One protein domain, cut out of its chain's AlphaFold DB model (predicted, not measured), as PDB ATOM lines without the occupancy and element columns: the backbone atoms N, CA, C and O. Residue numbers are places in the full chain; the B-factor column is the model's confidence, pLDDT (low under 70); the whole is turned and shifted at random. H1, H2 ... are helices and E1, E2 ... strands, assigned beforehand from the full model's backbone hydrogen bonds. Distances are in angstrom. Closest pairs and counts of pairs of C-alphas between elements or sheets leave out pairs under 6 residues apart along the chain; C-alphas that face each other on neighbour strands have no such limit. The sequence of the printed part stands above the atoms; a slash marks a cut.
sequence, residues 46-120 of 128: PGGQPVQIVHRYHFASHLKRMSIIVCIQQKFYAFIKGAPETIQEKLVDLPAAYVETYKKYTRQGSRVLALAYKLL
ATOM      1  N   PRO A  46      91.948  -2.733  54.428       67.31
ATOM      2  CA  PRO A  46      90.755  -1.913  54.265       67.31
ATOM      3  C   PRO A  46      90.637  -1.445  52.807       67.31
ATOM      4  O   PRO A  46      91.617  -1.005  52.207       67.31
ATOM      5  N   GLY A  47      89.446  -1.590  52.222       69.61
ATOM      6  CA  GLY A  47      89.198  -1.310  50.800       69.61
ATOM      7  C   GLY A  47      89.479  -2.480  49.847       69.61
ATOM      8  O   GLY A  47      89.341  -2.324  48.635       69.61
ATOM      9  N   GLY A  48      89.847  -3.655  50.368       69.29
ATOM     10  CA  GLY A  48      89.947  -4.884  49.587       69.29
ATOM     11  C   GLY A  48      88.618  -5.260  48.933       69.29
ATOM     12  O   GLY A  48      87.605  -5.399  49.616       69.29
ATOM     13  N   GLN A  49      88.614  -5.444  47.614       76.90
ATOM     14  CA  GLN A  49      87.424  -5.908  46.903       76.90
ATOM     15  C   GLN A  49      87.278  -7.426  47.067       76.90
ATOM     16  O   GLN A  49      88.280  -8.137  46.932       76.90
ATOM     17  N   PRO A  50      86.067  -7.940  47.348       80.10
ATOM     18  CA  PRO A  50      85.840  -9.375  47.348       80.10
ATOM     19  C   PRO A  50      86.029  -9.917  45.929       80.10
ATOM     20  O   PRO A  50      85.564  -9.330  44.950       80.10
ATOM     21  N   VAL A  51      86.721 -11.044  45.835       82.18
ATOM     22  CA  VAL A  51      86.962 -11.782  44.600       82.18
ATOM     23  C   VAL A  51      86.223 -13.105  44.720       82.18
ATOM     24  O   VAL A  51      86.594 -13.948  45.536       82.18
ATOM     25  N   GLN A  52      85.182 -13.293  43.916       83.30
ATOM     26  CA  GLN A  52      84.529 -14.590  43.781       83.30
ATOM     27  C   GLN A  52      85.269 -15.385  42.720       83.30
ATOM     28  O   GLN A  52      85.428 -14.927  41.591       83.30
ATOM     29  N   ILE A  53      85.703 -16.591  43.041       83.11
ATOM     30  CA  ILE A  53      86.176 -17.530  42.036       83.11
ATOM     31  C   ILE A  53      84.950 -18.211  41.443       83.11
ATOM     32  O   ILE A  53      84.092 -18.709  42.161       83.11
ATOM     33  N   VAL A  54      84.856 -18.146  40.120       84.73
ATOM     34  CA  VAL A  54      83.729 -18.673  39.342       84.73
ATOM     35  C   VAL A  54      84.090 -20.039  38.779       84.73
ATOM     36  O   VAL A  54      83.262 -20.940  38.699       84.73
ATOM     37  N   HIS A  55      85.338 -20.181  38.325       81.82
ATOM     38  CA  HIS A  55      85.808 -21.439  37.777       81.82
ATOM     39  C   HIS A  55      87.327 -21.558  37.828       81.82
ATOM     40  O   HIS A  55      88.048 -20.623  37.472       81.82
ATOM     41  N   ARG A  56      87.827 -22.739  38.189       83.06
ATOM     42  CA  ARG A  56      89.258 -23.064  38.203       83.06
ATOM     43  C   ARG A  56      89.573 -24.111  37.147       83.06
ATOM     44  O   ARG A  56      89.171 -25.262  37.253       83.06
ATOM     45  N   TYR A  57      90.382 -23.726  36.170       82.27
ATOM     46  CA  TYR A  57      91.003 -24.663  35.247       82.27
ATOM     47  C   TYR A  57      92.355 -25.085  35.815       82.27
ATOM     48  O   TYR A  57      93.340 -24.336  35.782       82.27
ATOM     49  N   HIS A  58      92.393 -26.305  36.343       80.06
ATOM     50  CA  HIS A  58      93.631 -26.919  36.797       80.06
ATOM     51  C   HIS A  58      94.661 -27.006  35.667       80.06
ATOM     52  O   HIS A  58      94.336 -26.967  34.478       80.06
ATOM     53  N   PHE A  59      95.930 -27.112  36.056       78.95
ATOM     54  CA  PHE A  59      97.027 -27.249  35.109       78.95
ATOM     55  C   PHE A  59      96.810 -28.469  34.206       78.95
ATOM     56  O   PHE A  59      96.815 -29.605  34.678       78.95
ATOM     57  N   ALA A  60      96.664 -28.228  32.906       77.36
ATOM     58  CA  ALA A  60      96.643 -29.279  31.900       77.36
ATOM     59  C   ALA A  60      98.010 -29.342  31.212       77.36
ATOM     60  O   ALA A  60      98.490 -28.327  30.700       77.36
ATOM     61  N   SER A  61      98.622 -30.529  31.154       80.16
ATOM     62  CA  SER A  61      99.948 -30.741  30.547       80.16
ATOM     63  C   SER A  61     100.020 -30.239  29.101       80.16
ATOM     64  O   SER A  61     100.978 -29.566  28.733       80.16
ATOM     65  N   HIS A  62      98.970 -30.483  28.313       77.88
ATOM     66  CA  HIS A  62      98.853 -30.025  26.926       77.88
ATOM     67  C   HIS A  62      98.762 -28.496  26.795       77.88
ATOM     68  O   HIS A  62      99.191 -27.940  25.791       77.88
ATOM     69  N   LEU A  63      98.221 -27.805  27.808       78.50
ATOM     70  CA  LEU A  63      98.102 -26.342  27.817       78.50
ATOM     71  C   LEU A  63      99.293 -25.652  28.493       78.50
ATOM     72  O   LEU A  63      99.456 -24.444  28.320       78.50
ATOM     73  N   LYS A  64     100.083 -26.395  29.285       81.64
ATOM     74  CA  LYS A  64     101.246 -25.923  30.059       81.64
ATOM     75  C   LYS A  64     100.958 -24.700  30.942       81.64
ATOM     76  O   LYS A  64     101.844 -23.893  31.222       81.64
ATOM     77  N   ARG A  65      99.713 -24.555  31.401       82.09
ATOM     78  CA  ARG A  65      99.258 -23.416  32.213       82.09
ATOM     79  C   ARG A  65      98.067 -23.779  33.085       82.09
ATOM     80  O   ARG A  65      97.327 -24.711  32.777       82.09
ATOM     81  N   MET A  66      97.883 -22.986  34.131       84.10
ATOM     82  CA  MET A  66      96.686 -22.952  34.967       84.10
ATOM     83  C   MET A  66      95.918 -21.664  34.668       84.10
ATOM     84  O   MET A  66      96.535 -20.625  34.410       84.10
ATOM     85  N   SER A  67      94.590 -21.714  34.714       85.32
ATOM     86  CA  SER A  67      93.752 -20.527  34.543       85.32
ATOM     87  C   SER A  67      92.576 -20.515  35.505       85.32
ATOM     88  O   SER A  67      92.105 -21.556  35.944       85.32
ATOM     89  N   ILE A  68      92.093 -19.330  35.835       85.87
ATOM     90  CA  ILE A  68      90.983 -19.134  36.757       85.87
ATOM     91  C   ILE A  68      90.111 -17.993  36.254       85.87
ATOM     92  O   ILE A  68      90.620 -16.984  35.772       85.87
ATOM     93  N   ILE A  69      88.801 -18.176  36.348       86.85
ATOM     94  CA  ILE A  69      87.809 -17.137  36.114       86.85
ATOM     95  C   ILE A  69      87.349 -16.647  37.475       86.85
ATOM     96  O   ILE A  69      86.969 -17.447  38.332       86.85
ATOM     97  N   VAL A  70      87.388 -15.335  37.662       85.70
ATOM     98  CA  VAL A  70      86.916 -14.686  38.881       85.70
ATOM     99  C   VAL A  70      85.977 -13.536  38.545       85.70
ATOM    100  O   VAL A  70      86.121 -12.898  37.504       85.70
ATOM    101  N   CYS A  71      85.037 -13.267  39.437       84.37
ATOM    102  CA  CYS A  71      84.180 -12.099  39.419       84.37
ATOM    103  C   CYS A  71      84.675 -11.095  40.468       84.37
ATOM    104  O   CYS A  71      84.846 -11.427  41.643       84.37
ATOM    105  N   ILE A  72      84.928  -9.863  40.031       85.01
ATOM    106  CA  ILE A  72      85.336  -8.734  40.872       85.01
ATOM    107  C   ILE A  72      84.441  -7.561  40.485       85.01
ATOM    108  O   ILE A  72      84.451  -7.147  39.329       85.01
ATOM    109  N   GLN A  73      83.637  -7.046  41.421       84.27
ATOM    110  CA  GLN A  73      82.680  -5.957  41.151       84.27
ATOM    111  C   GLN A  73      81.789  -6.216  39.918       84.27
ATOM    112  O   GLN A  73      81.667  -5.359  39.045       84.27
ATOM    113  N   GLN A  74      81.190  -7.411  39.828       82.58
ATOM    114  CA  GLN A  74      80.336  -7.840  38.701       82.58
ATOM    115  C   GLN A  74      81.052  -7.911  37.336       82.58
ATOM    116  O   GLN A  74      80.412  -8.107  36.306       82.58
ATOM    117  N   LYS A  75      82.383  -7.787  37.307       84.81
ATOM    118  CA  LYS A  75      83.201  -7.966  36.106       84.81
ATOM    119  C   LYS A  75      83.951  -9.280  36.175       84.81
ATOM    120  O   LYS A  75      84.535  -9.620  37.204       84.81
ATOM    121  N   PHE A  76      83.979  -9.991  35.057       87.82
ATOM    122  CA  PHE A  76      84.671 -11.265  34.954       87.82
ATOM    123  C   PHE A  76      86.098 -11.066  34.454       87.82
ATOM    124  O   PHE A  76      86.348 -10.397  33.452       87.82
ATOM    125  N   TYR A  77      87.042 -11.702  35.130       88.43
ATOM    126  CA  TYR A  77      88.452 -11.693  34.780       88.43
ATOM    127  C   TYR A  77      88.946 -13.123  34.635       88.43
ATOM    128  O   TYR A  77      88.727 -13.961  35.507       88.43
ATOM    129  N   ALA A  78      89.655 -13.392  33.543       86.92
ATOM    130  CA  ALA A  78      90.440 -14.603  33.389       86.92
ATOM    131  C   ALA A  78      91.881 -14.306  33.800       86.92
ATOM    132  O   ALA A  78      92.552 -13.509  33.145       86.92
ATOM    133  N   PHE A  79      92.367 -14.963  34.847       88.64
ATOM    134  CA  PHE A  79      93.772 -14.944  35.243       88.64
ATOM    135  C   PHE A  79      94.438 -16.242  34.812       88.64
ATOM    136  O   PHE A  79      93.850 -17.320  34.902       88.64
ATOM    137  N   ILE A  80      95.677 -16.149  34.346       86.77
ATOM    138  CA  ILE A  80      96.473 -17.297  33.925       86.77
ATOM    139  C   ILE A  80      97.862 -17.233  34.549       86.77
ATOM    140  O   ILE A  80      98.416 -16.150  34.738       86.77
ATOM    141  N   LYS A  81      98.435 -18.405  34.827       86.31
ATOM    142  CA  LYS A  81      99.842 -18.544  35.206       86.31
ATOM    143  C   LYS A  81     100.496 -19.738  34.535       86.31
ATOM    144  O   LYS A  81      99.856 -20.774  34.333       86.31
ATOM    145  N   GLY A  82     101.771 -19.599  34.193       85.03
ATOM    146  CA  GLY A  82     102.524 -20.653  33.526       85.03
ATOM    147  C   GLY A  82     103.952 -20.251  33.197       85.03
ATOM    148  O   GLY A  82     104.441 -19.212  33.650       85.03
ATOM    149  N   ALA A  83     104.611 -21.095  32.405       85.89
ATOM    150  CA  ALA A  83     105.956 -20.818  31.928       85.89
ATOM    151  C   ALA A  83     105.962 -19.533  31.077       85.89
ATOM    152  O   ALA A  83     105.033 -19.322  30.284       85.89
ATOM    153  N   PRO A  84     106.959 -18.654  31.247       86.56
ATOM    154  CA  PRO A  84     106.960 -17.330  30.640       86.56
ATOM    155  C   PRO A  84     106.861 -17.372  29.113       86.56
ATOM    156  O   PRO A  84     106.156 -16.541  28.546       86.56
ATOM    157  N   GLU A  85     107.473 -18.357  28.462       87.93
ATOM    158  CA  GLU A  85     107.384 -18.599  27.021       87.93
ATOM    159  C   GLU A  85     105.967 -18.987  26.570       87.93
ATOM    160  O   GLU A  85     105.503 -18.525  25.535       87.93
ATOM    161  N   THR A  86     105.229 -19.755  27.380       88.08
ATOM    162  CA  THR A  86     103.836 -20.145  27.080       88.08
ATOM    163  C   THR A  86     102.877 -18.968  27.255       88.08
ATOM    164  O   THR A  86     101.894 -18.831  26.525       88.08
ATOM    165  N   ILE A  87     103.134 -18.120  28.254       87.13
ATOM    166  CA  ILE A  87     102.337 -16.914  28.490       87.13
ATOM    167  C   ILE A  87     102.623 -15.867  27.411       87.13
ATOM    168  O   ILE A  87     101.681 -15.256  26.915       87.13
ATOM    169  N   GLN A  88     103.885 -15.724  26.993       87.79
ATOM    170  CA  GLN A  88     104.325 -14.789  25.955       87.79
ATOM    171  C   GLN A  88     103.515 -14.918  24.663       87.79
ATOM    172  O   GLN A  88     103.087 -13.906  24.122       87.79
ATOM    173  N   GLU A  89     103.245 -16.143  24.208       87.37
ATOM    174  CA  GLU A  89     102.446 -16.425  23.002       87.37
ATOM    175  C   GLU A  89     101.002 -15.890  23.063       87.37
ATOM    176  O   GLU A  89     100.282 -15.921  22.068       87.37
ATOM    177  N   LYS A  90     100.537 -15.454  24.238       85.63
ATOM    178  CA  LYS A  90      99.151 -15.027  24.492       85.63
ATOM    179  C   LYS A  90      99.043 -13.578  24.938       85.63
ATOM    180  O   LYS A  90      97.929 -13.090  25.126       85.63
ATOM    181  N   LEU A  91     100.176 -12.916  25.148       86.41
ATOM    182  CA  LEU A  91     100.206 -11.506  25.493       86.41
ATOM    183  C   LEU A  91      99.939 -10.682  24.236       86.41
ATOM    184  O   LEU A  91     100.615 -10.845  23.227       86.41
ATOM    185  N   VAL A  92      98.945  -9.799  24.322       86.91
ATOM    186  CA  VAL A  92      98.681  -8.784  23.291       86.91
ATOM    187  C   VAL A  92      99.767  -7.713  23.356       86.91
ATOM    188  O   VAL A  92     100.418  -7.424  22.358       86.91
ATOM    189  N   ASP A  93     100.020  -7.208  24.565       84.58
ATOM    190  CA  ASP A  93     101.056  -6.218  24.837       84.58
ATOM    191  C   ASP A  93     102.226  -6.891  25.554       84.58
ATOM    192  O   ASP A  93     102.181  -7.128  26.767       84.58
ATOM    193  N   LEU A  94     103.271  -7.232  24.799       86.34
ATOM    194  CA  LEU A  94     104.493  -7.816  25.343       86.34
ATOM    195  C   LEU A  94     105.452  -6.702  25.803       86.34
ATOM    196  O   LEU A  94     105.934  -5.940  24.961       86.34
ATOM    197  N   PRO A  95     105.795  -6.602  27.102       85.38
ATOM    198  CA  PRO A  95     106.800  -5.643  27.552       85.38
ATOM    199  C   PRO A  95     108.161  -5.934  26.906       85.38
ATOM    200  O   PRO A  95     108.592  -7.087  26.878       85.38
ATOM    201  N   ALA A  96     108.879  -4.902  26.457       86.51
ATOM    202  CA  ALA A  96     110.170  -5.068  25.773       86.51
ATOM    203  C   ALA A  96     111.190  -5.874  26.603       86.51
ATOM    204  O   ALA A  96     111.891  -6.737  26.078       86.51
ATOM    205  N   ALA A  97     111.215  -5.657  27.920       87.69
ATOM    206  CA  ALA A  97     112.110  -6.353  28.842       87.69
ATOM    207  C   ALA A  97     111.626  -7.758  29.250       87.69
ATOM    208  O   ALA A  97     112.334  -8.445  29.982       87.69
ATOM    209  N   TYR A  98     110.441  -8.209  28.818       86.71
ATOM    210  CA  TYR A  98     109.842  -9.465  29.286       86.71
ATOM    211  C   TYR A  98     110.755 -10.665  29.007       86.71
ATOM    212  O   TYR A  98     111.083 -11.425  29.920       86.71
ATOM    213  N   VAL A  99     111.217 -10.795  27.756       88.91
ATOM    214  CA  VAL A  99     112.039 -11.929  27.310       88.91
ATOM    215  C   VAL A  99     113.395 -11.957  27.999       88.91
ATOM    216  O   VAL A  99     113.853 -13.008  28.444       88.91
ATOM    217  N   GLU A 100     114.040 -10.799  28.096       89.64
ATOM    218  CA  GLU A 100     115.334 -10.673  28.754       89.64
ATOM    219  C   GLU A 100     115.229 -10.987  30.250       89.64
ATOM    220  O   GLU A 100     116.037 -11.749  30.782       89.64
ATOM    221  N   THR A 101     114.189 -10.468  30.906       88.25
ATOM    222  CA  THR A 101     113.966 -10.628  32.345       88.25
ATOM    223  C   THR A 101     113.774 -12.091  32.710       88.25
ATOM    224  O   THR A 101     114.501 -12.601  33.564       88.25
ATOM    225  N   TYR A 102     112.851 -12.804  32.052       86.08
ATOM    226  CA  TYR A 102     112.641 -14.207  32.408       86.08
ATOM    227  C   TYR A 102     113.874 -15.052  32.074       86.08
ATOM    228  O   TYR A 102     114.273 -15.873  32.894       86.08
ATOM    229  N   LYS A 103     114.545 -14.812  30.933       90.37
ATOM    230  CA  LYS A 103     115.766 -15.551  30.568       90.37
ATOM    231  C   LYS A 103     116.889 -15.326  31.572       90.37
ATOM    232  O   LYS A 103     117.612 -16.272  31.876       90.37
ATOM    233  N   LYS A 104     117.049 -14.106  32.093       88.28
ATOM    234  CA  LYS A 104     118.035 -13.793  33.135       88.28
ATOM    235  C   LYS A 104     117.799 -14.644  34.382       88.28
ATOM    236  O   LYS A 104     118.731 -15.296  34.842       88.28
ATOM    237  N   TYR A 105     116.564 -14.698  34.875       86.94
ATOM    238  CA  TYR A 105     116.228 -15.502  36.050       86.94
ATOM    239  C   TYR A 105     116.324 -17.010  35.781       86.94
ATOM    240  O   TYR A 105     116.881 -17.736  36.600       86.94
ATOM    241  N   THR A 106     115.886 -17.492  34.615       84.27
ATOM    242  CA  THR A 106     116.045 -18.907  34.236       84.27
ATOM    243  C   THR A 106     117.520 -19.314  34.169       84.27
ATOM    244  O   THR A 106     117.880 -20.390  34.637       84.27
ATOM    245  N   ARG A 107     118.405 -18.445  33.653       89.97
ATOM    246  CA  ARG A 107     119.864 -18.681  33.628       89.97
ATOM    247  C   ARG A 107     120.492 -18.725  35.021       89.97
ATOM    248  O   ARG A 107     121.528 -19.352  35.187       89.97
ATOM    249  N   GLN A 108     119.872 -18.082  36.008       88.53
ATOM    250  CA  GLN A 108     120.284 -18.147  37.414       88.53
ATOM    251  C   GLN A 108     119.765 -19.406  38.129       88.53
ATOM    252  O   GLN A 108     119.991 -19.561  39.325       88.53
ATOM    253  N   GLY A 109     119.065 -20.301  37.423       85.69
ATOM    254  CA  GLY A 109     118.450 -21.494  38.006       85.69
ATOM    255  C   GLY A 109     117.124 -21.220  38.719       85.69
ATOM    256  O   GLY A 109     116.569 -22.122  39.343       85.69
ATOM    257  N   SER A 110     116.584 -20.001  38.619       85.31
ATOM    258  CA  SER A 110     115.302 -19.653  39.225       85.31
ATOM    259  C   SER A 110     114.142 -20.220  38.414       85.31
ATOM    260  O   SER A 110     114.097 -20.124  37.183       85.31
ATOM    261  N   ARG A 111     113.139 -20.752  39.115       80.75
ATOM    262  CA  ARG A 111     111.867 -21.140  38.504       80.75
ATOM    263  C   ARG A 111     111.034 -19.886  38.251       80.75
ATOM    264  O   ARG A 111     110.566 -19.249  39.190       80.75
ATOM    265  N   VAL A 112     110.863 -19.534  36.980       82.38
ATOM    266  CA  VAL A 112     110.119 -18.336  36.573       82.38
ATOM    267  C   VAL A 112     108.698 -18.712  36.194       82.38
ATOM    268  O   VAL A 112     108.474 -19.642  35.420       82.38
ATOM    269  N   LEU A 113     107.738 -17.962  36.724       83.72
ATOM    270  CA  LEU A 113     106.340 -18.031  36.335       83.72
ATOM    271  C   LEU A 113     105.897 -16.643  35.901       83.72
ATOM    272  O   LEU A 113     106.225 -15.649  36.546       83.72
ATOM    273  N   ALA A 114     105.154 -16.592  34.803       84.10
ATOM    274  CA  ALA A 114     104.513 -15.374  34.351       84.10
ATOM    275  C   ALA A 114     103.024 -15.422  34.675       84.10
ATOM    276  O   ALA A 114     102.380 -16.469  34.545       84.10
ATOM    277  N   LEU A 115     102.493 -14.272  35.076       85.39
ATOM    278  CA  LEU A 115     101.074 -14.060  35.315       85.39
ATOM    279  C   LEU A 115     100.518 -13.179  34.203       85.39
ATOM    280  O   LEU A 115     101.163 -12.233  33.764       85.39
ATOM    281  N   ALA A 116      99.307 -13.463  33.748       85.57
ATOM    282  CA  ALA A 116      98.591 -12.551  32.871       85.57
ATOM    283  C   ALA A 116      97.107 -12.572  33.207       85.57
ATOM    284  O   ALA A 116      96.597 -13.544  33.768       85.57
ATOM    285  N   TYR A 117      96.410 -11.501  32.852       89.68
ATOM    286  CA  TYR A 117      94.971 -11.417  33.027       89.68
ATOM    287  C   TYR A 117      94.304 -10.836  31.788       89.68
ATOM    288  O   TYR A 117      94.916 -10.108  31.005       89.68
ATOM    289  N   LYS A 118      93.026 -11.161  31.626       87.04
ATOM    290  CA  LYS A 118      92.159 -10.623  30.587       87.04
ATOM    291  C   LYS A 118      90.794 -10.315  31.188       87.04
ATOM    292  O   LYS A 118      90.213 -11.170  31.853       87.04
ATOM    293  N   LEU A 119      90.281  -9.115  30.925       88.86
ATOM    294  CA  LEU A 119      88.880  -8.794  31.187       88.86
ATOM    295  C   LEU A 119      88.013  -9.576  30.192       88.86
ATOM    296  O   LEU A 119      88.233  -9.505  28.980       88.86
ATOM    297  N   LEU A 120      87.073 -10.360  30.707       87.46
ATOM    298  CA  LEU A 120      86.105 -11.073  29.888       87.46
ATOM    299  C   LEU A 120      84.926 -10.142  29.567       87.46
ATOM    300  O   LEU A 120      84.596  -9.279  30.384       87.46
TER     301      LEU A 120
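What this domain is: This is residues 46 to 120 of the 128 residues of the protein "Putative manganese-transporting ATPase PDR2" of Zea mays (UniProt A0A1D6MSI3). A twisted sheet of four strands makes the body, and the two helices gather past one end of it, short H1 close to the ends of E3 and E4 and longer H2 farther out. The printed part has 75 residues, with the order E1 E2 E3 H1 H2 E4 along the chain. The sheet runs E1 - E2 - E3 - E4, all antiparallel, and E1 E2 E3 form a meander, each strand the antiparallel neighbour of the one before. The class is mixed, helices and strands; the whole is loose, with a radius of gyration of the C-alphas of 14.3 A and spans of 40 by 31 by 24 A.

How they stand to each other: Inner strands E2, residues 65 to 72, and E3, residues 75 to 82, form a hairpin at 159 degrees, with N 68 and O 79 2.8 A apart. Edge strand E1, residues 51 to 60, bends by 66 degrees at residue 54 and forms a hairpin with E2, antiparallel at 169 degrees, with N 57 and O 67 2.8 A apart. Edge strand E4, residues 114 to 119, is antiparallel to E3 at 160 degrees, with N 80 and O 116 2.8 A apart. H1, residues 84 to 88, is on the sheet at a height of 6.6 A, over none of the strands, but only just: two of its five C-alphas fall on E3 and two on E4. Its closest C-alphas to E4 are those of Pro 84 and Ala 114, 4.9 A. H2, residues 98 to 107, is not on the sheet and is apart from E1, E2 and E3. H1 and H2 are close but not clearly touching; their closest C-alphas, of Pro 84 and Tyr 102, are 6.7 A apart. In both helices every O i to N i+4 pair is within hydrogen-bond range.

Where its parts are: E1 measures 23.7 A from C-alpha 51 at (86.962, -11.782, 44.600) to C-alpha 60. E2 measures 22.0 A, E3 23.3 A, E4 17.3 A, H2 14.3 A and H1 5.9 A. E4 ends at C-alpha 119, (88.880, -8.794, 31.187).

The domain as a whole: The C-alphas farthest apart, of Gln 74 and Arg 107, are 41.3 A apart. The printed part has no cut and no long link. Mean pLDDT of the printed part is 84.4, under 70 at residues 46 to 48.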